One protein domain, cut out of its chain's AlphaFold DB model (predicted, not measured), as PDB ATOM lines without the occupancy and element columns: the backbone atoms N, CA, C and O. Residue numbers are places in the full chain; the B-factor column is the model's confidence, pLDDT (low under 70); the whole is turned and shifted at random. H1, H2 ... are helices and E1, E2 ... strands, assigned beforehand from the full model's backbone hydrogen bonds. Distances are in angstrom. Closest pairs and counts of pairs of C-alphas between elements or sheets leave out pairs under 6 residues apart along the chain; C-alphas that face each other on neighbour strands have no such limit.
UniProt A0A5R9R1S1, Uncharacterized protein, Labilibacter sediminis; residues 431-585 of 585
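This is residues 431 to 585 of the 585 residues of an uncharacterized protein of Labilibacter sediminis (UniProt A0A5R9R1S1). Of little regular structure, this compact domain has H3 on one face of a twisted mixed sheet, E3 E2 E5 E6 E7 E8, then H2 and H1 in a row; E1 and E4 pair separately. The printed part has 155 residues, 60 of them in named elements, mixed in class: E1 to E5, H1, E6, H2, E7, E8, H3. The radius of gyration of the C-alphas is 15.5 A, the spans 47 by 33 by 32 A.

E1, residues 432 to 435, is parallel to E4, residues 472 to 475, with N 433 and O 472 2.7 A apart. H2, residues 539 to 549, touches H3, residues 573 to 581, closest at C-alphas 549 and 574, 5.1 A. In H3 every O i to N i+4 pair is within hydrogen-bond range, in H2 5 of 7.

E1 begins at (-33.061, 52.210, 38.510), E2, residues 453 to 461, is 25.0 A long, and H3 ends at (-39.606, 60.066, 19.701).

The printed part has no cut; residues 490 to 517, among others, are under pLDDT 70.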
ATOM      1  N   ASP A 431     -36.099  53.107  41.239       85.19
ATOM      2  CA  ASP A 431     -35.415  54.314  40.733       85.19
ATOM      3  C   ASP A 431     -34.456  53.947  39.573       85.19
ATOM      4  O   ASP A 431     -34.226  54.733  38.651       85.19
ATOM      5  N   ALA A 432     -33.874  52.747  39.595       84.81
ATOM      6  CA  ALA A 432     -33.061  52.210  38.510       84.81
ATOM      7  C   ALA A 432     -33.132  50.678  38.447       84.81
ATOM      8  O   ALA A 432     -33.059  50.002  39.474       84.81
ATOM      9  N   PHE A 433     -33.211  50.143  37.235       87.19
ATOM     10  CA  PHE A 433     -33.096  48.731  36.913       87.19
ATOM     11  C   PHE A 433     -31.944  48.531  35.924       87.19
ATOM     12  O   PHE A 433     -31.933  49.132  34.854       87.19
ATOM     13  N   THR A 434     -31.001  47.664  36.269       88.31
ATOM     14  CA  THR A 434     -29.888  47.238  35.426       88.31
ATOM     15  C   THR A 434     -29.774  45.719  35.478       88.31
ATOM     16  O   THR A 434     -29.603  45.141  36.551       88.31
ATOM     17  N   GLY A 435     -29.856  45.052  34.331       88.56
ATOM     18  CA  GLY A 435     -29.834  43.591  34.302       88.56
ATOM     19  C   GLY A 435     -29.802  43.004  32.902       88.56
ATOM     20  O   GLY A 435     -30.011  43.701  31.909       88.56
ATOM     21  N   PHE A 436     -29.568  41.694  32.808       89.69
ATOM     22  CA  PHE A 436     -29.703  40.930  31.558       89.69
ATOM     23  C   PHE A 436     -28.810  41.398  30.397       89.69
ATOM     24  O   PHE A 436     -29.076  41.106  29.232       89.69
ATOM     25  N   ASN A 437     -27.732  42.128  30.686       88.62
ATOM     26  CA  ASN A 437     -26.916  42.782  29.664       88.62
ATOM     27  C   ASN A 437     -26.132  41.817  28.767       88.62
ATOM     28  O   ASN A 437     -25.702  42.206  27.678       88.62
ATOM     29  N   MET A 438     -25.961  40.568  29.198       89.94
ATOM     30  CA  MET A 438     -25.247  39.537  28.451       89.94
ATOM     31  C   MET A 438     -26.147  38.625  27.606       89.94
ATOM     32  O   MET A 438     -25.614  37.888  26.772       89.94
ATOM     33  N   ILE A 439     -27.477  38.714  27.731       87.56
ATOM     34  CA  ILE A 439     -28.398  37.924  26.907       87.56
ATOM     35  C   ILE A 439     -28.259  38.363  25.451       87.56
ATOM     36  O   ILE A 439     -28.450  39.533  25.124       87.56
ATOM     37  N   THR A 440     -27.942  37.418  24.566       86.19
ATOM     38  CA  THR A 440     -27.854  37.676  23.118       86.19
ATOM     39  C   THR A 440     -29.085  37.195  22.360       86.19
ATOM     40  O   THR A 440     -29.508  37.855  21.411       86.19
ATOM     41  N   HIS A 441     -29.667  36.077  22.782       84.06
ATOM     42  CA  HIS A 441     -30.830  35.450  22.166       84.06
ATOM     43  C   HIS A 441     -31.749  34.948  23.275       84.06
ATOM     44  O   HIS A 441     -31.260  34.361  24.239       84.06
ATOM     45  N   HIS A 442     -33.056  35.153  23.131       82.56
ATOM     46  CA  HIS A 442     -34.034  34.647  24.087       82.56
ATOM     47  C   HIS A 442     -35.296  34.140  23.391       82.56
ATOM     48  O   HIS A 442     -36.036  34.912  22.794       82.56
ATOM     49  N   TYR A 443     -35.547  32.834  23.446       80.88
ATOM     50  CA  TYR A 443     -36.673  32.213  22.735       80.88
ATOM     51  C   TYR A 443     -37.688  31.541  23.665       80.88
ATOM     52  O   TYR A 443     -38.643  30.935  23.180       80.88
ATOM     53  N   GLY A 444     -37.513  31.626  24.984       78.12
ATOM     54  CA  GLY A 444     -38.463  31.022  25.916       78.12
ATOM     55  C   GLY A 444     -39.816  31.749  25.935       78.12
ATOM     56  O   GLY A 444     -39.961  32.829  25.365       78.12
ATOM     57  N   ARG A 445     -40.842  31.149  26.547       75.94
ATOM     58  CA  ARG A 445     -42.187  31.740  26.717       75.94
ATOM     59  C   ARG A 445     -42.715  31.454  28.119       75.94
ATOM     60  O   ARG A 445     -42.419  30.396  28.671       75.94
ATOM     61  N   PHE A 446     -43.561  32.335  28.652       72.31
ATOM     62  CA  PHE A 446     -44.279  32.138  29.925       72.31
ATOM     63  C   PHE A 446     -45.471  31.156  29.840       72.31
ATOM     64  O   PHE A 446     -46.386  31.209  30.656       72.31
ATOM     65  N   GLY A 447     -45.467  30.246  28.863       73.38
ATOM     66  CA  GLY A 447     -46.612  29.413  28.482       73.38
ATOM     67  C   GLY A 447     -47.168  29.792  27.107       73.38
ATOM     68  O   GLY A 447     -46.570  30.594  26.383       73.38
ATOM     69  N   ASP A 448     -48.303  29.198  26.735       69.25
ATOM     70  CA  ASP A 448     -48.937  29.427  25.434       69.25
ATOM     71  C   ASP A 448     -49.372  30.899  25.297       69.25
ATOM     72  O   ASP A 448     -50.144  31.418  26.103       69.25
ATOM     73  N   GLY A 449     -48.831  31.587  24.287       67.44
ATOM     74  CA  GLY A 449     -49.215  32.953  23.906       67.44
ATOM     75  C   GLY A 449     -48.616  34.109  24.725       67.44
ATOM     76  O   GLY A 449     -48.906  35.263  24.419       67.44
ATOM     77  N   GLN A 450     -47.782  33.854  25.740       74.31
ATOM     78  CA  GLN A 450     -47.165  34.926  26.539       74.31
ATOM     79  C   GLN A 450     -45.807  35.385  25.970       74.31
ATOM     80  O   GLN A 450     -45.050  34.563  25.434       74.31
ATOM     81  N   PRO A 451     -45.462  36.682  26.103       71.69
ATOM     82  CA  PRO A 451     -44.184  37.223  25.648       71.69
ATOM     83  C   PRO A 451     -43.018  36.573  26.399       71.69
ATOM     84  O   PRO A 451     -43.135  36.132  27.538       71.69
ATOM     85  N   SER A 452     -41.858  36.525  25.752       82.75
ATOM     86  CA  SER A 452     -40.644  35.947  26.341       82.75
ATOM     87  C   SER A 452     -40.008  36.832  27.416       82.75
ATOM     88  O   SER A 452     -39.333  36.336  28.318       82.75
ATOM     89  N   ILE A 453     -40.226  38.145  27.307       89.06
ATOM     90  CA  ILE A 453     -39.758  39.167  28.239       89.06
ATOM     91  C   ILE A 453     -40.952  40.065  28.558       89.06
ATOM     92  O   ILE A 453     -41.572  40.611  27.648       89.06
ATOM     93  N   GLN A 454     -41.253  40.237  29.836       89.88
ATOM     94  CA  GLN A 454     -42.285  41.122  30.346       89.88
ATOM     95  C   GLN A 454     -41.661  42.077  31.362       89.88
ATOM     96  O   GLN A 454     -41.067  41.650  32.348       89.88
ATOM     97  N   LEU A 455     -41.785  43.374  31.109       88.50
ATOM     98  CA  LEU A 455     -41.304  44.451  31.967       88.50
ATOM     99  C   LEU A 455     -42.507  45.299  32.380       88.50
ATOM    100  O   LEU A 455     -43.069  45.995  31.548       88.50
ATOM    101  N   ALA A 456     -42.909  45.240  33.641       86.75
ATOM    102  CA  ALA A 456     -43.979  46.037  34.231       86.75
ATOM    103  C   ALA A 456     -43.391  46.912  35.346       86.75
ATOM    104  O   ALA A 456     -43.457  46.601  36.536       86.75
ATOM    105  N   LEU A 457     -42.714  47.986  34.947       82.94
ATOM    106  CA  LEU A 457     -41.952  48.831  35.859       82.94
ATOM    107  C   LEU A 457     -42.657  50.170  36.055       82.94
ATOM    108  O   LEU A 457     -43.144  50.792  35.117       82.94
ATOM    109  N   SER A 458     -42.694  50.628  37.301       80.31
ATOM    110  CA  SER A 458     -43.304  51.899  37.683       80.31
ATOM    111  C   SER A 458     -42.382  52.698  38.600       80.31
ATOM    112  O   SER A 458     -41.388  52.197  39.137       80.31
ATOM    113  N   GLN A 459     -42.683  53.980  38.748       77.62
ATOM    114  CA  GLN A 459     -41.887  54.886  39.550       77.62
ATOM    115  C   GLN A 459     -42.090  54.608  41.041       77.62
ATOM    116  O   GLN A 459     -43.194  54.318  41.513       77.62
ATOM    117  N   ARG A 460     -41.015  54.732  41.821       80.25
ATOM    118  CA  ARG A 460     -41.137  54.741  43.279       80.25
ATOM    119  C   ARG A 460     -41.810  56.031  43.748       80.25
ATOM    120  O   ARG A 460     -41.445  57.131  43.330       80.25
ATOM    121  N   ARG A 461     -42.753  55.884  44.678       79.50
ATOM    122  CA  ARG A 461     -43.446  56.984  45.356       79.50
ATOM    123  C   ARG A 461     -43.063  56.999  46.840       79.50
ATOM    124  O   ARG A 461     -42.779  55.939  47.396       79.50
ATOM    125  N   ASP A 462     -42.982  58.182  47.440       79.75
ATOM    126  CA  ASP A 462     -42.731  58.350  48.876       79.75
ATOM    127  C   ASP A 462     -43.995  58.072  49.710       79.75
ATOM    128  O   ASP A 462     -45.058  57.746  49.172       79.75
ATOM    129  N   ASP A 463     -43.896  58.242  51.032       78.75
ATOM    130  CA  ASP A 463     -45.016  58.060  51.968       78.75
ATOM    131  C   ASP A 463     -46.200  59.013  51.700       78.75
ATOM    132  O   ASP A 463     -47.319  58.758  52.145       78.75
ATOM    133  N   ASN A 464     -45.982  60.100  50.950       80.56
ATOM    134  CA  ASN A 464     -47.013  61.053  50.532       80.56
ATOM    135  C   ASN A 464     -47.547  60.756  49.123       80.56
ATOM    136  O   ASN A 464     -48.264  61.580  48.551       80.56
ATOM    137  N   ASN A 465     -47.204  59.596  48.558       79.81
ATOM    138  CA  ASN A 465     -47.536  59.193  47.197       79.81
ATOM    139  C   ASN A 465     -46.946  60.127  46.115       79.81
ATOM    140  O   ASN A 465     -47.433  60.161  44.981       79.81
ATOM    141  N   VAL A 466     -45.894  60.882  46.445       77.69
ATOM    142  CA  VAL A 466     -45.178  61.757  45.513       77.69
ATOM    143  C   VAL A 466     -44.067  60.953  44.836       77.69
ATOM    144  O   VAL A 466     -43.305  60.272  45.526       77.69
ATOM    145  N   PRO A 467     -43.936  61.006  43.501       72.88
ATOM    146  CA  PRO A 467     -42.857  60.310  42.818       72.88
ATOM    147  C   PRO A 467     -41.475  60.800  43.284       72.88
ATOM    148  O   PRO A 467     -41.187  61.996  43.244       72.88
ATOM    149  N   VAL A 468     -40.618  59.879  43.743       74.31
ATOM    150  CA  VAL A 468     -39.326  60.215  44.375       74.31
ATOM    151  C   VAL A 468     -38.273  60.559  43.332       74.31
ATOM    152  O   VAL A 468     -37.585  61.576  43.416       74.31
ATOM    153  N   LYS A 469     -38.113  59.668  42.354       75.81
ATOM    154  CA  LYS A 469     -37.100  59.762  41.307       75.81
ATOM    155  C   LYS A 469     -37.560  58.980  40.091       75.81
ATOM    156  O   LYS A 469     -38.287  58.009  40.228       75.81
ATOM    157  N   LEU A 470     -37.165  59.446  38.916       72.94
ATOM    158  CA  LEU A 470     -37.409  58.796  37.632       72.94
ATOM    159  C   LEU A 470     -36.873  57.352  37.655       72.94
ATOM    160  O   LEU A 470     -35.678  57.199  37.918       72.94
ATOM    161  N   CYS A 471     -37.702  56.329  37.367       80.19
ATOM    162  CA  CYS A 471     -37.151  54.985  37.141       80.19
ATOM    163  C   CYS A 471     -36.364  54.983  35.826       80.19
ATOM    164  O   CYS A 471     -36.868  55.429  34.792       80.19
ATOM    165  N   THR A 472     -35.126  54.498  35.881       82.62
ATOM    166  CA  THR A 472     -34.249  54.311  34.720       82.62
ATOM    167  C   THR A 472     -34.052  52.830  34.437       82.62
ATOM    168  O   THR A 472     -33.811  52.063  35.360       82.62
ATOM    169  N   ILE A 473     -34.156  52.411  33.179       83.50
ATOM    170  CA  ILE A 473     -33.974  51.004  32.783       83.50
ATOM    171  C   ILE A 473     -32.752  50.910  31.869       83.50
ATOM    172  O   ILE A 473     -32.776  51.500  30.795       83.50
ATOM    173  N   ASP A 474     -31.718  50.181  32.292       85.19
ATOM    174  CA  ASP A 474     -30.487  49.876  31.546       85.19
ATOM    175  C   ASP A 474     -30.286  48.359  31.455       85.19
ATOM    176  O   ASP A 474     -29.617  47.735  32.281       85.19
ATOM    177  N   ALA A 475     -30.951  47.740  30.486       85.56
ATOM    178  CA  ALA A 475     -31.020  46.292  30.391       85.56
ATOM    179  C   ALA A 475     -30.889  45.785  28.959       85.56
ATOM    180  O   ALA A 475     -31.088  46.518  27.989       85.56
ATOM    181  N   PHE A 476     -30.603  44.487  28.848       85.38
ATOM    182  CA  PHE A 476     -30.587  43.750  27.585       85.38
ATOM    183  C   PHE A 476     -29.555  44.238  26.567       85.38
ATOM    184  O   PHE A 476     -29.707  43.943  25.393       85.38
ATOM    185  N   ALA A 477     -28.477  44.924  26.960       84.94
ATOM    186  CA  ALA A 477     -27.535  45.559  26.029       84.94
ATOM    187  C   ALA A 477     -27.082  44.696  24.818       84.94
ATOM    188  O   ALA A 477     -26.878  45.199  23.709       84.94
ATOM    189  N   LYS A 478     -26.913  43.382  24.988       87.31
ATOM    190  CA  LYS A 478     -26.486  42.479  23.906       87.31
ATOM    191  C   LYS A 478     -27.622  41.753  23.184       87.31
ATOM    192  O   LYS A 478     -27.322  40.948  22.302       87.31
ATOM    193  N   LEU A 479     -28.886  42.034  23.498       86.19
ATOM    194  CA  LEU A 479     -30.035  41.313  22.960       86.19
ATOM    195  C   LEU A 479     -30.178  41.567  21.457       86.19
ATOM    196  O   LEU A 479     -30.472  42.670  21.004       86.19
ATOM    197  N   THR A 480     -29.968  40.508  20.680       82.88
ATOM    198  CA  THR A 480     -30.057  40.521  19.215       82.88
ATOM    199  C   THR A 480     -31.346  39.881  18.700       82.88
ATOM    200  O   THR A 480     -31.810  40.261  17.622       82.88
ATOM    201  N   HIS A 481     -31.923  38.940  19.459       82.06
ATOM    202  CA  HIS A 481     -33.102  38.156  19.076       82.06
ATOM    203  C   HIS A 481     -33.994  37.875  20.289       82.06
ATOM    204  O   HIS A 481     -33.489  37.482  21.341       82.06
ATOM    205  N   THR A 482     -35.309  38.029  20.129       83.19
ATOM    206  CA  THR A 482     -36.302  37.668  21.151       83.19
ATOM    207  C   THR A 482     -37.639  37.254  20.526       83.19
ATOM    208  O   THR A 482     -37.926  37.659  19.399       83.19
ATOM    209  N   ASN A 483     -38.456  36.445  21.209       78.31
ATOM    210  CA  ASN A 483     -39.793  36.066  20.716       78.31
ATOM    211  C   ASN A 483     -40.841  37.161  20.935       78.31
ATOM    212  O   ASN A 483     -41.776  37.271  20.150       78.31
ATOM    213  N   GLY A 484     -40.684  37.969  21.980       81.44
ATOM    214  CA  GLY A 484     -41.573  39.089  22.245       81.44
ATOM    215  C   GLY A 484     -41.178  39.846  23.503       81.44
ATOM    216  O   GLY A 484     -40.690  39.242  24.468       81.44
ATOM    217  N   ILE A 485     -41.384  41.161  23.476       82.69
ATOM    218  CA  ILE A 485     -41.190  42.046  24.623       82.69
ATOM    219  C   ILE A 485     -42.517  42.735  24.932       82.69
ATOM    220  O   ILE A 485     -43.066  43.457  24.102       82.69
ATOM    221  N   PHE A 486     -43.005  42.552  26.148       84.75
ATOM    222  CA  PHE A 486     -44.093  43.338  26.705       84.75
ATOM    223  C   PHE A 486     -43.520  44.351  27.683       84.75
ATOM    224  O   PHE A 486     -42.746  43.990  28.567       84.75
ATOM    225  N   MET A 487     -43.901  45.611  27.528       83.06
ATOM    226  CA  MET A 487     -43.493  46.703  28.395       83.06
ATOM    227  C   MET A 487     -44.728  47.460  28.872       83.06
ATOM    228  O   MET A 487     -45.378  48.151  28.093       83.06
ATOM    229  N   ASP A 488     -45.026  47.356  30.158       82.44
ATOM    230  CA  ASP A 488     -45.873  48.301  30.867       82.44
ATOM    231  C   ASP A 488     -44.964  49.292  31.591       82.44
ATOM    232  O   ASP A 488     -44.304  48.972  32.584       82.44
ATOM    233  N   LEU A 489     -44.850  50.481  31.000       72.50
ATOM    234  CA  LEU A 489     -43.947  51.535  31.447       72.50
ATOM    235  C   LEU A 489     -44.682  52.588  32.272       72.50
ATOM    236  O   LEU A 489     -44.203  53.717  32.325       72.50
ATOM    237  N   GLY A 490     -45.817  52.234  32.890       65.94
ATOM    238  CA  GLY A 490     -46.795  53.134  33.507       65.94
ATOM    239  C   GLY A 490     -46.262  54.465  34.049       65.94
ATOM    240  O   GLY A 490     -46.823  55.495  33.719       65.94
ATOM    241  N   GLU A 491     -45.168  54.491  34.822       65.38
ATOM    242  CA  GLU A 491     -44.562  55.753  35.294       65.38
ATOM    243  C   GLU A 491     -43.050  55.900  34.998       65.38
ATOM    244  O   GLU A 491     -42.340  56.693  35.616       65.38
ATOM    245  N   VAL A 492     -42.508  55.122  34.065       59.06
ATOM    246  CA  VAL A 492     -41.089  55.185  33.690       59.06
ATOM    247  C   VAL A 492     -40.856  56.413  32.822       59.06
ATOM    248  O   VAL A 492     -41.488  56.596  31.793       59.06
ATOM    249  N   THR A 493     -39.906  57.257  33.197       56.59
ATOM    250  CA  THR A 493     -39.639  58.540  32.519       56.59
ATOM    251  C   THR A 493     -38.311  58.558  31.761       56.59
ATOM    252  O   THR A 493     -37.977  59.553  31.122       56.59
ATOM    253  N   GLY A 494     -37.521  57.483  31.851       61.06
ATOM    254  CA  GLY A 494     -36.259  57.328  31.135       61.06
ATOM    255  C   GLY A 494     -35.960  55.862  30.850       61.06
ATOM    256  O   GLY A 494     -35.624  55.095  31.744       61.06
ATOM    257  N   PHE A 495     -36.055  55.471  29.586       62.91
ATOM    258  CA  PHE A 495     -35.694  54.133  29.136       62.91
ATOM    259  C   PHE A 495     -34.329  54.219  28.453       62.91
ATOM    260  O   PHE A 495     -34.155  55.068  27.578       62.91
ATOM    261  N   GLY A 496     -33.348  53.421  28.874       59.66
ATOM    262  CA  GLY A 496     -31.950  53.437  28.434       59.66
ATOM    263  C   GLY A 496     -31.546  52.099  27.822       59.66
ATOM    264  O   GLY A 496     -30.882  51.302  28.458       59.66
ATOM    265  N   ILE A 497     -31.928  51.844  26.573       59.56
ATOM    266  CA  ILE A 497     -31.648  50.586  25.860       59.56
ATOM    267  C   ILE A 497     -30.644  50.809  24.695       59.56
ATOM    268  O   ILE A 497     -30.606  50.085  23.700       59.56
ATOM    269  N   ASP A 498     -29.770  51.821  24.821       52.03
ATOM    270  CA  ASP A 498     -28.861  52.316  23.759       52.03
ATOM    271  C   ASP A 498     -28.159  51.195  22.941       52.03
ATOM    272  O   ASP A 498     -28.144  51.272  21.706       52.03
ATOM    273  N   PRO A 499     -27.685  50.081  23.535       50.81
ATOM    274  CA  PRO A 499     -27.043  49.016  22.762       50.81
ATOM    275  C   PRO A 499     -28.002  48.096  21.971       50.81
ATOM    276  O   PRO A 499     -27.675  47.758  20.830       50.81
ATOM    277  N   VAL A 500     -29.198  47.756  22.480       52.56
ATOM    278  CA  VAL A 500     -30.201  46.942  21.738       52.56
ATOM    279  C   VAL A 500     -30.656  47.666  20.480       52.56
ATOM    280  O   VAL A 500     -30.892  47.045  19.443       52.56
ATOM    281  N   SER A 501     -30.690  49.003  20.538       49.84
ATOM    282  CA  SER A 501     -31.016  49.856  19.394       49.84
ATOM    283  C   SER A 501     -30.111  49.610  18.178       49.84
ATOM    284  O   SER A 501     -30.528  49.778  17.027       49.84
ATOM    285  N   ARG A 502     -28.881  49.136  18.423       54.50
ATOM    286  CA  ARG A 502     -27.893  48.810  17.392       54.50
ATOM    287  C   ARG A 502     -27.879  47.328  17.034       54.50
ATOM    288  O   ARG A 502     -27.582  46.999  15.886       54.50
ATOM    289  N   THR A 503     -28.156  46.448  17.994       55.12
ATOM    290  CA  THR A 503     -27.886  45.008  17.883       55.12
ATOM    291  C   THR A 503     -29.114  44.155  17.586       55.12
ATOM    292  O   THR A 503     -28.932  43.092  16.995       55.12
ATOM    293  N   MET A 504     -30.337  44.595  17.905       62.94
ATOM    294  CA  MET A 504     -31.553  43.828  17.610       62.94
ATOM    295  C   MET A 504     -31.741  43.666  16.096       62.94
ATOM    296  O   MET A 504     -31.693  44.645  15.338       62.94
ATOM    297  N   ARG A 505     -31.870  42.408  15.654       58.31
ATOM    298  CA  ARG A 505     -31.926  42.028  14.233       58.31
ATOM    299  C   ARG A 505     -33.306  41.567  13.802       58.31
ATOM    300  O   ARG A 505     -33.734  41.955  12.725       58.31
ATOM    301  N   THR A 506     -33.976  40.752  14.612       58.03
ATOM    302  CA  THR A 506     -35.277  40.155  14.272       58.03
ATOM    303  C   THR A 506     -36.031  39.738  15.535       58.03
ATOM    304  O   THR A 506     -35.402  39.258  16.484       58.03
ATOM    305  N   PHE A 507     -37.362  39.800  15.504       60.53
ATOM    306  CA  PHE A 507     -38.204  39.014  16.406       60.53
ATOM    307  C   PHE A 507     -38.349  37.576  15.874       60.53
ATOM    308  O   PHE A 507     -38.359  37.359  14.663       60.53
ATOM    309  N   GLY A 508     -38.375  36.571  16.750       52.84
ATOM    310  CA  GLY A 508     -38.471  35.163  16.342       52.84
ATOM    311  C   GLY A 508     -39.823  34.825  15.695       52.84
ATOM    312  O   GLY A 508     -40.869  35.165  16.236       52.84
ATOM    313  N   SER A 509     -39.829  34.106  14.562       44.91
ATOM    314  CA  SER A 509     -41.046  33.784  13.786       44.91
ATOM    315  C   SER A 509     -41.839  32.564  14.300       44.91
ATOM    316  O   SER A 509     -42.425  31.827  13.506       44.91
ATOM    317  N   ILE A 510     -41.820  32.278  15.605       46.91
ATOM    318  CA  ILE A 510     -42.300  30.985  16.144       46.91
ATOM    319  C   ILE A 510     -43.801  31.013  16.500       46.91
ATOM    320  O   ILE A 510     -44.305  30.115  17.167       46.91
ATOM    321  N   VAL A 511     -44.564  32.039  16.125       46.62
ATOM    322  CA  VAL A 511     -45.991  32.091  16.484       46.62
ATOM    323  C   VAL A 511     -46.877  31.422  15.439       46.62
ATOM    324  O   VAL A 511     -46.724  31.624  14.235       46.62
ATOM    325  N   SER A 512     -47.809  30.603  15.931       52.28
ATOM    326  CA  SER A 512     -48.958  30.123  15.169       52.28
ATOM    327  C   SER A 512     -49.697  31.323  14.556       52.28
ATOM    328  O   SER A 512     -49.783  32.366  15.209       52.28
ATOM    329  N   PRO A 513     -50.246  31.209  13.333       50.22
ATOM    330  CA  PRO A 513     -50.970  32.307  12.695       50.22
ATOM    331  C   PRO A 513     -52.086  32.838  13.613       50.22
ATOM    332  O   PRO A 513     -53.048  32.116  13.871       50.22
ATOM    333  N   GLY A 514     -51.954  34.077  14.108       54.91
ATOM    334  CA  GLY A 514     -52.970  34.751  14.934       54.91
ATOM    335  C   GLY A 514     -52.533  35.303  16.302       54.91
ATOM    336  O   GLY A 514     -53.308  36.052  16.886       54.91
ATOM    337  N   GLU A 515     -51.328  35.006  16.802       54.00
ATOM    338  CA  GLU A 515     -50.830  35.477  18.120       54.00
ATOM    339  C   GLU A 515     -49.608  36.415  17.992       54.00
ATOM    340  O   GLU A 515     -48.587  36.258  18.648       54.00
ATOM    341  N   GLU A 516     -49.668  37.388  17.087       54.06
ATOM    342  CA  GLU A 516     -48.491  38.114  16.583       54.06
ATOM    343  C   GLU A 516     -48.029  39.318  17.438       54.06
ATOM    344  O   GLU A 516     -47.684  40.353  16.885       54.06
ATOM    345  N   LEU A 517     -48.003  39.245  18.773       55.41
ATOM    346  CA  LEU A 517     -47.491  40.370  19.580       55.41
ATOM    347  C   LEU A 517     -45.966  40.281  19.773       55.41
ATOM    348  O   LEU A 517     -45.476  39.558  20.638       55.41
ATOM    349  N   TYR A 518     -45.216  41.042  18.969       70.75
ATOM    350  CA  TYR A 518     -43.744  41.102  19.027       70.75
ATOM    351  C   TYR A 518     -43.228  42.152  20.020       70.75
ATOM    352  O   TYR A 518     -42.276  41.917  20.769       70.75
ATOM    353  N   LEU A 519     -43.889  43.307  20.046       75.75
ATOM    354  CA  LEU A 519     -43.617  44.408  20.956       75.75
ATOM    355  C   LEU A 519     -44.948  45.012  21.394       75.75
ATOM    356  O   LEU A 519     -45.708  45.490  20.550       75.75
ATOM    357  N   THR A 520     -45.192  45.015  22.701       75.38
ATOM    358  CA  THR A 520     -46.328  45.721  23.299       75.38
ATOM    359  C   THR A 520     -45.813  46.785  24.248       75.38
ATOM    360  O   THR A 520     -45.042  46.461  25.149       75.38
ATOM    361  N   VAL A 521     -46.229  48.041  24.061       77.00
ATOM    362  CA  VAL A 521     -45.868  49.149  24.958       77.00
ATOM    363  C   VAL A 521     -47.133  49.821  25.480       77.00
ATOM    364  O   VAL A 521     -47.878  50.398  24.688       77.00
ATOM    365  N   TYR A 522     -47.340  49.769  26.796       75.75
ATOM    366  CA  TYR A 522     -48.349  50.557  27.502       75.75
ATOM    367  C   TYR A 522     -47.723  51.844  28.026       75.75
ATOM    368  O   TYR A 522     -46.691  51.824  28.705       75.75
ATOM    369  N   LEU A 523     -48.356  52.965  27.687       68.75
ATOM    370  CA  LEU A 523     -47.945  54.301  28.108       68.75
ATOM    371  C   LEU A 523     -49.001  54.918  29.041       68.75
ATOM    372  O   LEU A 523     -50.198  54.690  28.833       68.75
ATOM    373  N   PRO A 524     -48.584  55.707  30.052       67.00
ATOM    374  CA  PRO A 524     -49.515  56.410  30.932       67.00
ATOM    375  C   PRO A 524     -50.441  57.350  30.167       67.00
ATOM    376  O   PRO A 524     -50.062  57.908  29.138       67.00
ATOM    377  N   SER A 525     -51.637  57.580  30.721       65.94
ATOM    378  CA  SER A 525     -52.580  58.542  30.155       65.94
ATOM    379  C   SER A 525     -52.091  59.984  30.291       65.94
ATOM    380  O   SER A 525     -51.730  60.383  31.395       65.94
ATOM    381  N   GLU A 526     -52.193  60.797  29.232       61.91
ATOM    382  CA  GLU A 526     -51.908  62.252  29.295       61.91
ATOM    383  C   GLU A 526     -52.733  63.001  30.359       61.91
ATOM    384  O   GLU A 526     -52.305  64.039  30.861       61.91
ATOM    385  N   ASP A 527     -53.908  62.471  30.710       62.59
ATOM    386  CA  ASP A 527     -54.805  63.039  31.721       62.59
ATOM    387  C   ASP A 527     -54.359  62.752  33.165       62.59
ATOM    388  O   ASP A 527     -54.938  63.291  34.115       62.59
ATOM    389  N   ASP A 528     -53.332  61.917  33.362       63.19
ATOM    390  CA  ASP A 528     -52.771  61.689  34.686       63.19
ATOM    391  C   ASP A 528     -51.953  62.915  35.098       63.19
ATOM    392  O   ASP A 528     -50.781  63.066  34.768       63.19
ATOM    393  N   ALA A 529     -52.590  63.810  35.855       58.16
ATOM    394  CA  ALA A 529     -51.977  65.026  36.384       58.16
ATOM    395  C   ALA A 529     -50.719  64.768  37.241       58.16
ATOM    396  O   ALA A 529     -49.994  65.719  37.548       58.16
ATOM    397  N   THR A 530     -50.457  63.516  37.651       56.56
ATOM    398  CA  THR A 530     -49.212  63.131  38.332       56.56
ATOM    399  C   THR A 530     -48.051  62.906  37.366       56.56
ATOM    400  O   THR A 530     -46.898  63.120  37.749       56.56
ATOM    401  N   PHE A 531     -48.341  62.602  36.100       58.00
ATOM    402  CA  PHE A 531     -47.391  62.681  35.002       58.00
ATOM    403  C   PHE A 531     -47.242  64.158  34.628       58.00
ATOM    404  O   PHE A 531     -47.908  64.700  33.746       58.00
ATOM    405  N   GLY A 532     -46.400  64.865  35.392       53.88
ATOM    406  CA  GLY A 532     -46.063  66.255  35.104       53.88
ATOM    407  C   GLY A 532     -45.727  66.402  33.620       53.88
ATOM    408  O   GLY A 532     -45.189  65.482  33.024       53.88
ATOM    409  N   THR A 533     -46.021  67.559  33.026       52.50
ATOM    410  CA  THR A 533     -45.884  67.890  31.584       52.50
ATOM    411  C   THR A 533     -44.537  67.554  30.890       52.50
ATOM    412  O   THR A 533     -44.344  67.891  29.722       52.50
ATOM    413  N   GLY A 534     -43.587  66.926  31.590       54.22
ATOM    414  CA  GLY A 534     -42.451  66.197  31.046       54.22
ATOM    415  C   GLY A 534     -42.919  65.021  30.194       54.22
ATOM    416  O   GLY A 534     -43.248  63.943  30.671       54.22
ATOM    417  N   LYS A 535     -42.949  65.272  28.897       64.75
ATOM    418  CA  LYS A 535     -43.361  64.324  27.880       64.75
ATOM    419  C   LYS A 535     -42.397  63.119  27.862       64.75
ATOM    420  O   LYS A 535     -41.186  63.313  27.751       64.75
ATOM    421  N   PHE A 536     -42.916  61.895  27.975       68.00
ATOM    422  CA  PHE A 536     -42.121  60.666  27.870       68.00
ATOM    423  C   PHE A 536     -41.344  60.635  26.542       68.00
ATOM    424  O   PHE A 536     -41.905  60.937  25.489       68.00
ATOM    425  N   GLY A 537     -40.053  60.303  26.581       69.62
ATOM    426  CA  GLY A 537     -39.205  60.209  25.392       69.62
ATOM    427  C   GLY A 537     -38.370  58.935  25.411       69.62
ATOM    428  O   GLY A 537     -37.477  58.788  26.245       69.62
ATOM    429  N   ALA A 538     -38.609  58.026  24.466       77.00
ATOM    430  CA  ALA A 538     -37.872  56.765  24.332       77.00
ATOM    431  C   ALA A 538     -36.564  56.947  23.536       77.00
ATOM    432  O   ALA A 538     -36.243  56.192  22.619       77.00
ATOM    433  N   CYS A 539     -35.791  57.982  23.859       79.62
ATOM    434  CA  CYS A 539     -34.728  58.488  22.984       79.62
ATOM    435  C   CYS A 539     -33.560  57.526  22.796       79.62
ATOM    436  O   CYS A 539     -33.001  57.438  21.700       79.62
ATOM    437  N   SER A 540     -33.240  56.742  23.826       75.31
ATOM    438  CA  SER A 540     -32.241  55.674  23.719       75.31
ATOM    439  C   SER A 540     -32.674  54.544  22.773       75.31
ATOM    440  O   SER A 540     -31.830  53.820  22.253       75.31
ATOM    441  N   MET A 541     -33.979  54.404  22.515       76.69
ATOM    442  CA  MET A 541     -34.535  53.425  21.583       76.69
ATOM    443  C   MET A 541     -34.725  53.993  20.175       76.69
ATOM    444  O   MET A 541     -35.217  53.273  19.313       76.69
ATOM    445  N   SER A 542     -34.336  55.244  19.903       84.00
ATOM    446  CA  SER A 542     -34.590  55.921  18.619       84.00
ATOM    447  C   SER A 542     -34.190  55.103  17.394       84.00
ATOM    448  O   SER A 542     -34.990  54.984  16.468       84.00
ATOM    449  N   ASN A 543     -33.018  54.461  17.398       82.38
ATOM    450  CA  ASN A 543     -32.607  53.605  16.281       82.38
ATOM    451  C   ASN A 543     -33.525  52.386  16.116       82.38
ATOM    452  O   ASN A 543     -33.901  52.055  14.996       82.38
ATOM    453  N   PHE A 544     -33.900  51.726  17.215       81.75
ATOM    454  CA  PHE A 544     -34.799  50.571  17.181       81.75
ATOM    455  C   PHE A 544     -36.203  50.973  16.727       81.75
ATOM    456  O   PHE A 544     -36.719  50.395  15.778       81.75
ATOM    457  N   LEU A 545     -36.777  52.009  17.339       83.88
ATOM    458  CA  LEU A 545     -38.102  52.525  17.003       83.88
ATOM    459  C   LEU A 545     -38.159  53.052  15.560       83.88
ATOM    460  O   LEU A 545     -39.174  52.907  14.891       83.88
ATOM    461  N   THR A 546     -37.057  53.587  15.027       87.00
ATOM    462  CA  THR A 546     -36.976  53.963  13.605       87.00
ATOM    463  C   THR A 546     -37.049  52.739  12.688       87.00
ATOM    464  O   THR A 546     -37.737  52.791  11.673       87.00
ATOM    465  N   LYS A 547     -36.383  51.630  13.036       84.25
ATOM    466  CA  LYS A 547     -36.466  50.367  12.277       84.25
ATOM    467  C   LYS A 547     -37.879  49.772  12.308       84.25
ATOM    468  O   LYS A 547     -38.402  49.414  11.258       84.25
ATOM    469  N   VAL A 548     -38.502  49.755  13.490       82.06
ATOM    470  CA  VAL A 548     -39.929  49.438  13.721       82.06
ATOM    471  C   VAL A 548     -40.803  50.273  12.774       82.06
ATOM    472  O   VAL A 548     -41.482  49.736  11.906       82.06
ATOM    473  N   LYS A 549     -40.678  51.606  12.817       85.56
ATOM    474  CA  LYS A 549     -41.416  52.527  11.935       85.56
ATOM    475  C   LYS A 549     -41.183  52.281  10.438       85.56
ATOM    476  O   LYS A 549     -42.099  52.479   9.641       85.56
ATOM    477  N   ASN A 550     -39.988  51.853  10.041       86.38
ATOM    478  CA  ASN A 550     -39.661  51.554   8.645       86.38
ATOM    479  C   ASN A 550     -40.169  50.179   8.170       86.38
ATOM    480  O   ASN A 550     -40.051  49.887   6.980       86.38
ATOM    481  N   GLY A 551     -40.742  49.359   9.061       80.50
ATOM    482  CA  GLY A 551     -41.180  47.998   8.747       80.50
ATOM    483  C   GLY A 551     -40.021  47.006   8.621       80.50
ATOM    484  O   GLY A 551     -40.171  45.954   8.007       80.50
ATOM    485  N   ASP A 552     -38.850  47.309   9.194       81.44
ATOM    486  CA  ASP A 552     -37.668  46.434   9.107       81.44
ATOM    487  C   ASP A 552     -37.893  45.073   9.801       81.44
ATOM    488  O   ASP A 552     -37.150  44.121   9.554       81.44
ATOM    489  N   TYR A 553     -38.915  44.979  10.659       74.69
ATOM    490  CA  TYR A 553     -39.325  43.763  11.366       74.69
ATOM    491  C   TYR A 553     -40.634  43.151  10.836       74.69
ATOM    492  O   TYR A 553     -41.101  42.161  11.397       74.69
ATOM    493  N   ASP A 554     -41.196  43.677   9.741       74.75
ATOM    494  CA  ASP A 554     -42.393  43.128   9.096       74.75
ATOM    495  C   ASP A 554     -42.040  41.795   8.411       74.75
ATOM    496  O   ASP A 554     -41.699  41.733   7.227       74.75
ATOM    497  N   LEU A 555     -42.085  40.695   9.167       63.81
ATOM    498  CA  LEU A 555     -41.746  39.363   8.653       63.81
ATOM    499  C   LEU A 555     -42.774  38.844   7.635       63.81
ATOM    500  O   LEU A 555     -42.429  38.038   6.768       63.81
ATOM    501  N   TYR A 556     -44.021  39.322   7.698       62.09
ATOM    502  CA  TYR A 556     -45.082  38.972   6.760       62.09
ATOM    503  C   TYR A 556     -45.809  40.225   6.266       62.09
ATOM    504  O   TYR A 556     -46.090  41.144   7.025       62.09
ATOM    505  N   ALA A 557     -46.218  40.232   4.991       57.03
ATOM    506  CA  ALA A 557     -46.912  41.364   4.359       57.03
ATOM    507  C   ALA A 557     -48.232  41.787   5.052       57.03
ATOM    508  O   ALA A 557     -48.781  42.842   4.736       57.03
ATOM    509  N   ASN A 558     -48.728  40.967   5.989       55.34
ATOM    510  CA  ASN A 558     -49.941  41.198   6.769       55.34
ATOM    511  C   ASN A 558     -49.684  41.313   8.290       55.34
ATOM    512  O   ASN A 558     -50.630  41.614   9.015       55.34
ATOM    513  N   SER A 559     -48.455  41.094   8.777       55.88
ATOM    514  CA  SER A 559     -48.128  41.085  10.211       55.88
ATOM    515  C   SER A 559     -47.742  42.480  10.696       55.88
ATOM    516  O   SER A 559     -46.603  42.725  11.077       55.88
ATOM    517  N   LYS A 560     -48.688  43.421  10.663       56.62
ATOM    518  CA  LYS A 560     -48.517  44.765  11.252       56.62
ATOM    519  C   LYS A 560     -48.761  44.766  12.769       56.62
ATOM    520  O   LYS A 560     -49.390  45.682  13.289       56.62
ATOM    521  N   ALA A 561     -48.387  43.698  13.462       56.06
ATOM    522  CA  ALA A 561     -48.869  43.404  14.810       56.06
ATOM    523  C   ALA A 561     -47.921  43.891  15.924       56.06
ATOM    524  O   ALA A 561     -47.825  43.298  16.995       56.06
ATOM    525  N   GLU A 562     -47.228  45.006  15.699       59.84
ATOM    526  CA  GLU A 562     -46.665  45.777  16.808       59.84
ATOM    527  C   GLU A 562     -47.807  46.567  17.456       59.84
ATOM    528  O   GLU A 562     -48.482  47.362  16.793       59.84
ATOM    529  N   PHE A 563     -48.073  46.307  18.736       62.19
ATOM    530  CA  PHE A 563     -49.224  46.865  19.437       62.19
ATOM    531  C   PHE A 563     -48.771  47.971  20.382       62.19
ATOM    532  O   PHE A 563     -48.159  47.732  21.422       62.19
ATOM    533  N   PHE A 564     -49.086  49.205  20.013       64.19
ATOM    534  CA  PHE A 564     -48.862  50.355  20.869       64.19
ATOM    535  C   PHE A 564     -50.187  50.766  21.481       64.19
ATOM    536  O   PHE A 564     -51.115  51.145  20.760       64.19
ATOM    537  N   ASP A 565     -50.250  50.688  22.806       61.56
ATOM    538  CA  ASP A 565     -51.423  51.096  23.553       61.56
ATOM    539  C   ASP A 565     -51.145  52.428  24.258       61.56
ATOM    540  O   ASP A 565     -50.509  52.492  25.315       61.56
ATOM    541  N   TYR A 566     -51.570  53.521  23.619       59.94
ATOM    542  CA  TYR A 566     -51.425  54.869  24.162       59.94
ATOM    543  C   TYR A 566     -52.736  55.291  24.802       59.94
ATOM    544  O   TYR A 566     -53.765  55.380  24.127       59.94
ATOM    545  N   ASN A 567     -52.717  55.563  26.106       62.00
ATOM    546  CA  ASN A 567     -53.927  55.858  26.874       62.00
ATOM    547  C   ASN A 567     -55.002  54.762  26.718       62.00
ATOM    548  O   ASN A 567     -56.188  55.089  26.652       62.00
ATOM    549  N   TRP A 568     -54.610  53.486  26.618       57.09
ATOM    550  CA  TRP A 568     -55.547  52.367  26.433       57.09
ATOM    551  C   TRP A 568     -56.338  52.423  25.104       57.09
ATOM    552  O   TRP A 568     -57.418  51.837  24.988       57.09
ATOM    553  N   ASN A 569     -55.822  53.163  24.111       70.94
ATOM    554  CA  ASN A 569     -56.303  53.158  22.737       70.94
ATOM    555  C   ASN A 569     -55.224  52.627  21.773       70.94
ATOM    556  O   ASN A 569     -54.114  53.170  21.732       70.94
ATOM    557  N   PRO A 570     -55.569  51.652  20.908       74.00
ATOM    558  CA  PRO A 570     -54.666  51.184  19.863       74.00
ATOM    559  C   PRO A 570     -54.262  52.319  18.915       74.00
ATOM    560  O   PRO A 570     -55.122  52.959  18.302       74.00
ATOM    561  N   LEU A 571     -52.957  52.534  18.752       74.88
ATOM    562  CA  LEU A 571     -52.389  53.414  17.729       74.88
ATOM    563  C   LEU A 571     -51.728  52.599  16.616       74.88
ATOM    564  O   LEU A 571     -51.216  51.503  16.849       74.88
ATOM    565  N   ASP A 572     -51.690  53.152  15.400       82.38
ATOM    566  CA  ASP A 572     -50.787  52.611  14.389       82.38
ATOM    567  C   ASP A 572     -49.329  52.837  14.824       82.38
ATOM    568  O   ASP A 572     -48.982  53.880  15.388       82.38
ATOM    569  N   TYR A 573     -48.470  51.852  14.562       76.56
ATOM    570  CA  TYR A 573     -47.088  51.849  15.045       76.56
ATOM    571  C   TYR A 573     -46.270  53.062  14.575       76.56
ATOM    572  O   TYR A 573     -45.387  53.518  15.296       76.56
ATOM    573  N   THR A 574     -46.572  53.639  13.404       83.44
ATOM    574  CA  THR A 574     -45.867  54.832  12.913       83.44
ATOM    575  C   THR A 574     -46.189  56.049  13.776       83.44
ATOM    576  O   THR A 574     -45.268  56.722  14.243       83.44
ATOM    577  N   THR A 575     -47.476  56.301  14.031       84.12
ATOM    578  CA  THR A 575     -47.928  57.378  14.925       84.12
ATOM    579  C   THR A 575     -47.396  57.180  16.344       84.12
ATOM    580  O   THR A 575     -46.932  58.136  16.966       84.12
ATOM    581  N   ALA A 576     -47.411  55.943  16.846       81.12
ATOM    582  CA  ALA A 576     -46.897  55.626  18.172       81.12
ATOM    583  C   ALA A 576     -45.385  55.867  18.295       81.12
ATOM    584  O   ALA A 576     -44.942  56.512  19.244       81.12
ATOM    585  N   VAL A 577     -44.587  55.418  17.317       84.50
ATOM    586  CA  VAL A 577     -43.142  55.691  17.274       84.50
ATOM    587  C   VAL A 577     -42.869  57.193  17.233       84.50
ATOM    588  O   VAL A 577     -42.004  57.675  17.961       84.50
ATOM    589  N   ASP A 578     -43.601  57.950  16.416       86.50
ATOM    590  CA  ASP A 578     -43.414  59.399  16.345       86.50
ATOM    591  C   ASP A 578     -43.732  60.082  17.677       86.50
ATOM    592  O   ASP A 578     -42.978  60.954  18.103       86.50
ATOM    593  N   ALA A 579     -44.785  59.649  18.378       80.94
ATOM    594  CA  ALA A 579     -45.105  60.142  19.715       80.94
ATOM    595  C   ALA A 579     -43.998  59.809  20.735       80.94
ATOM    596  O   ALA A 579     -43.571  60.684  21.491       80.94
ATOM    597  N   LEU A 580     -43.476  58.577  20.701       79.62
ATOM    598  CA  LEU A 580     -42.373  58.108  21.548       79.62
ATOM    599  C   LEU A 580     -41.063  58.881  21.325       79.62
ATOM    600  O   LEU A 580     -40.268  59.033  22.257       79.62
ATOM    601  N   LEU A 581     -40.824  59.354  20.098       84.75
ATOM    602  CA  LEU A 581     -39.606  60.066  19.701       84.75
ATOM    603  C   LEU A 581     -39.750  61.591  19.677       84.75
ATOM    604  O   LEU A 581     -38.741  62.288  19.595       84.75
ATOM    605  N   ALA A 582     -40.966  62.130  19.800       84.62
ATOM    606  CA  ALA A 582     -41.243  63.566  19.702       84.62
ATOM    607  C   ALA A 582     -40.473  64.425  20.722       84.62
ATOM    608  O   ALA A 582     -40.305  65.628  20.520       84.62
ATOM    609  N   ASN A 583     -40.023  63.814  21.819       78.19
ATOM    610  CA  ASN A 583     -39.356  64.487  22.937       78.19
ATOM    611  C   ASN A 583     -37.849  64.249  22.970       78.19
ATOM    612  O   ASN A 583     -37.194  64.564  23.964       78.19
ATOM    613  N   CYS A 584     -37.312  63.684  21.893       82.62
ATOM    614  CA  CYS A 584     -35.901  63.387  21.771       82.62
ATOM    615  C   CYS A 584     -35.132  64.558  21.150       82.62
ATOM    616  O   CYS A 584     -35.655  65.199  20.238       82.62
ATOM    617  N   PRO A 585     -33.940  64.880  21.689       73.81
ATOM    618  CA  PRO A 585     -33.152  66.046  21.286       73.81
ATOM    619  C   PRO A 585     -32.527  65.933  19.893       73.81
ATOM    620  O   PRO A 585     -32.306  64.794  19.418       73.81
TER     621      PRO A 585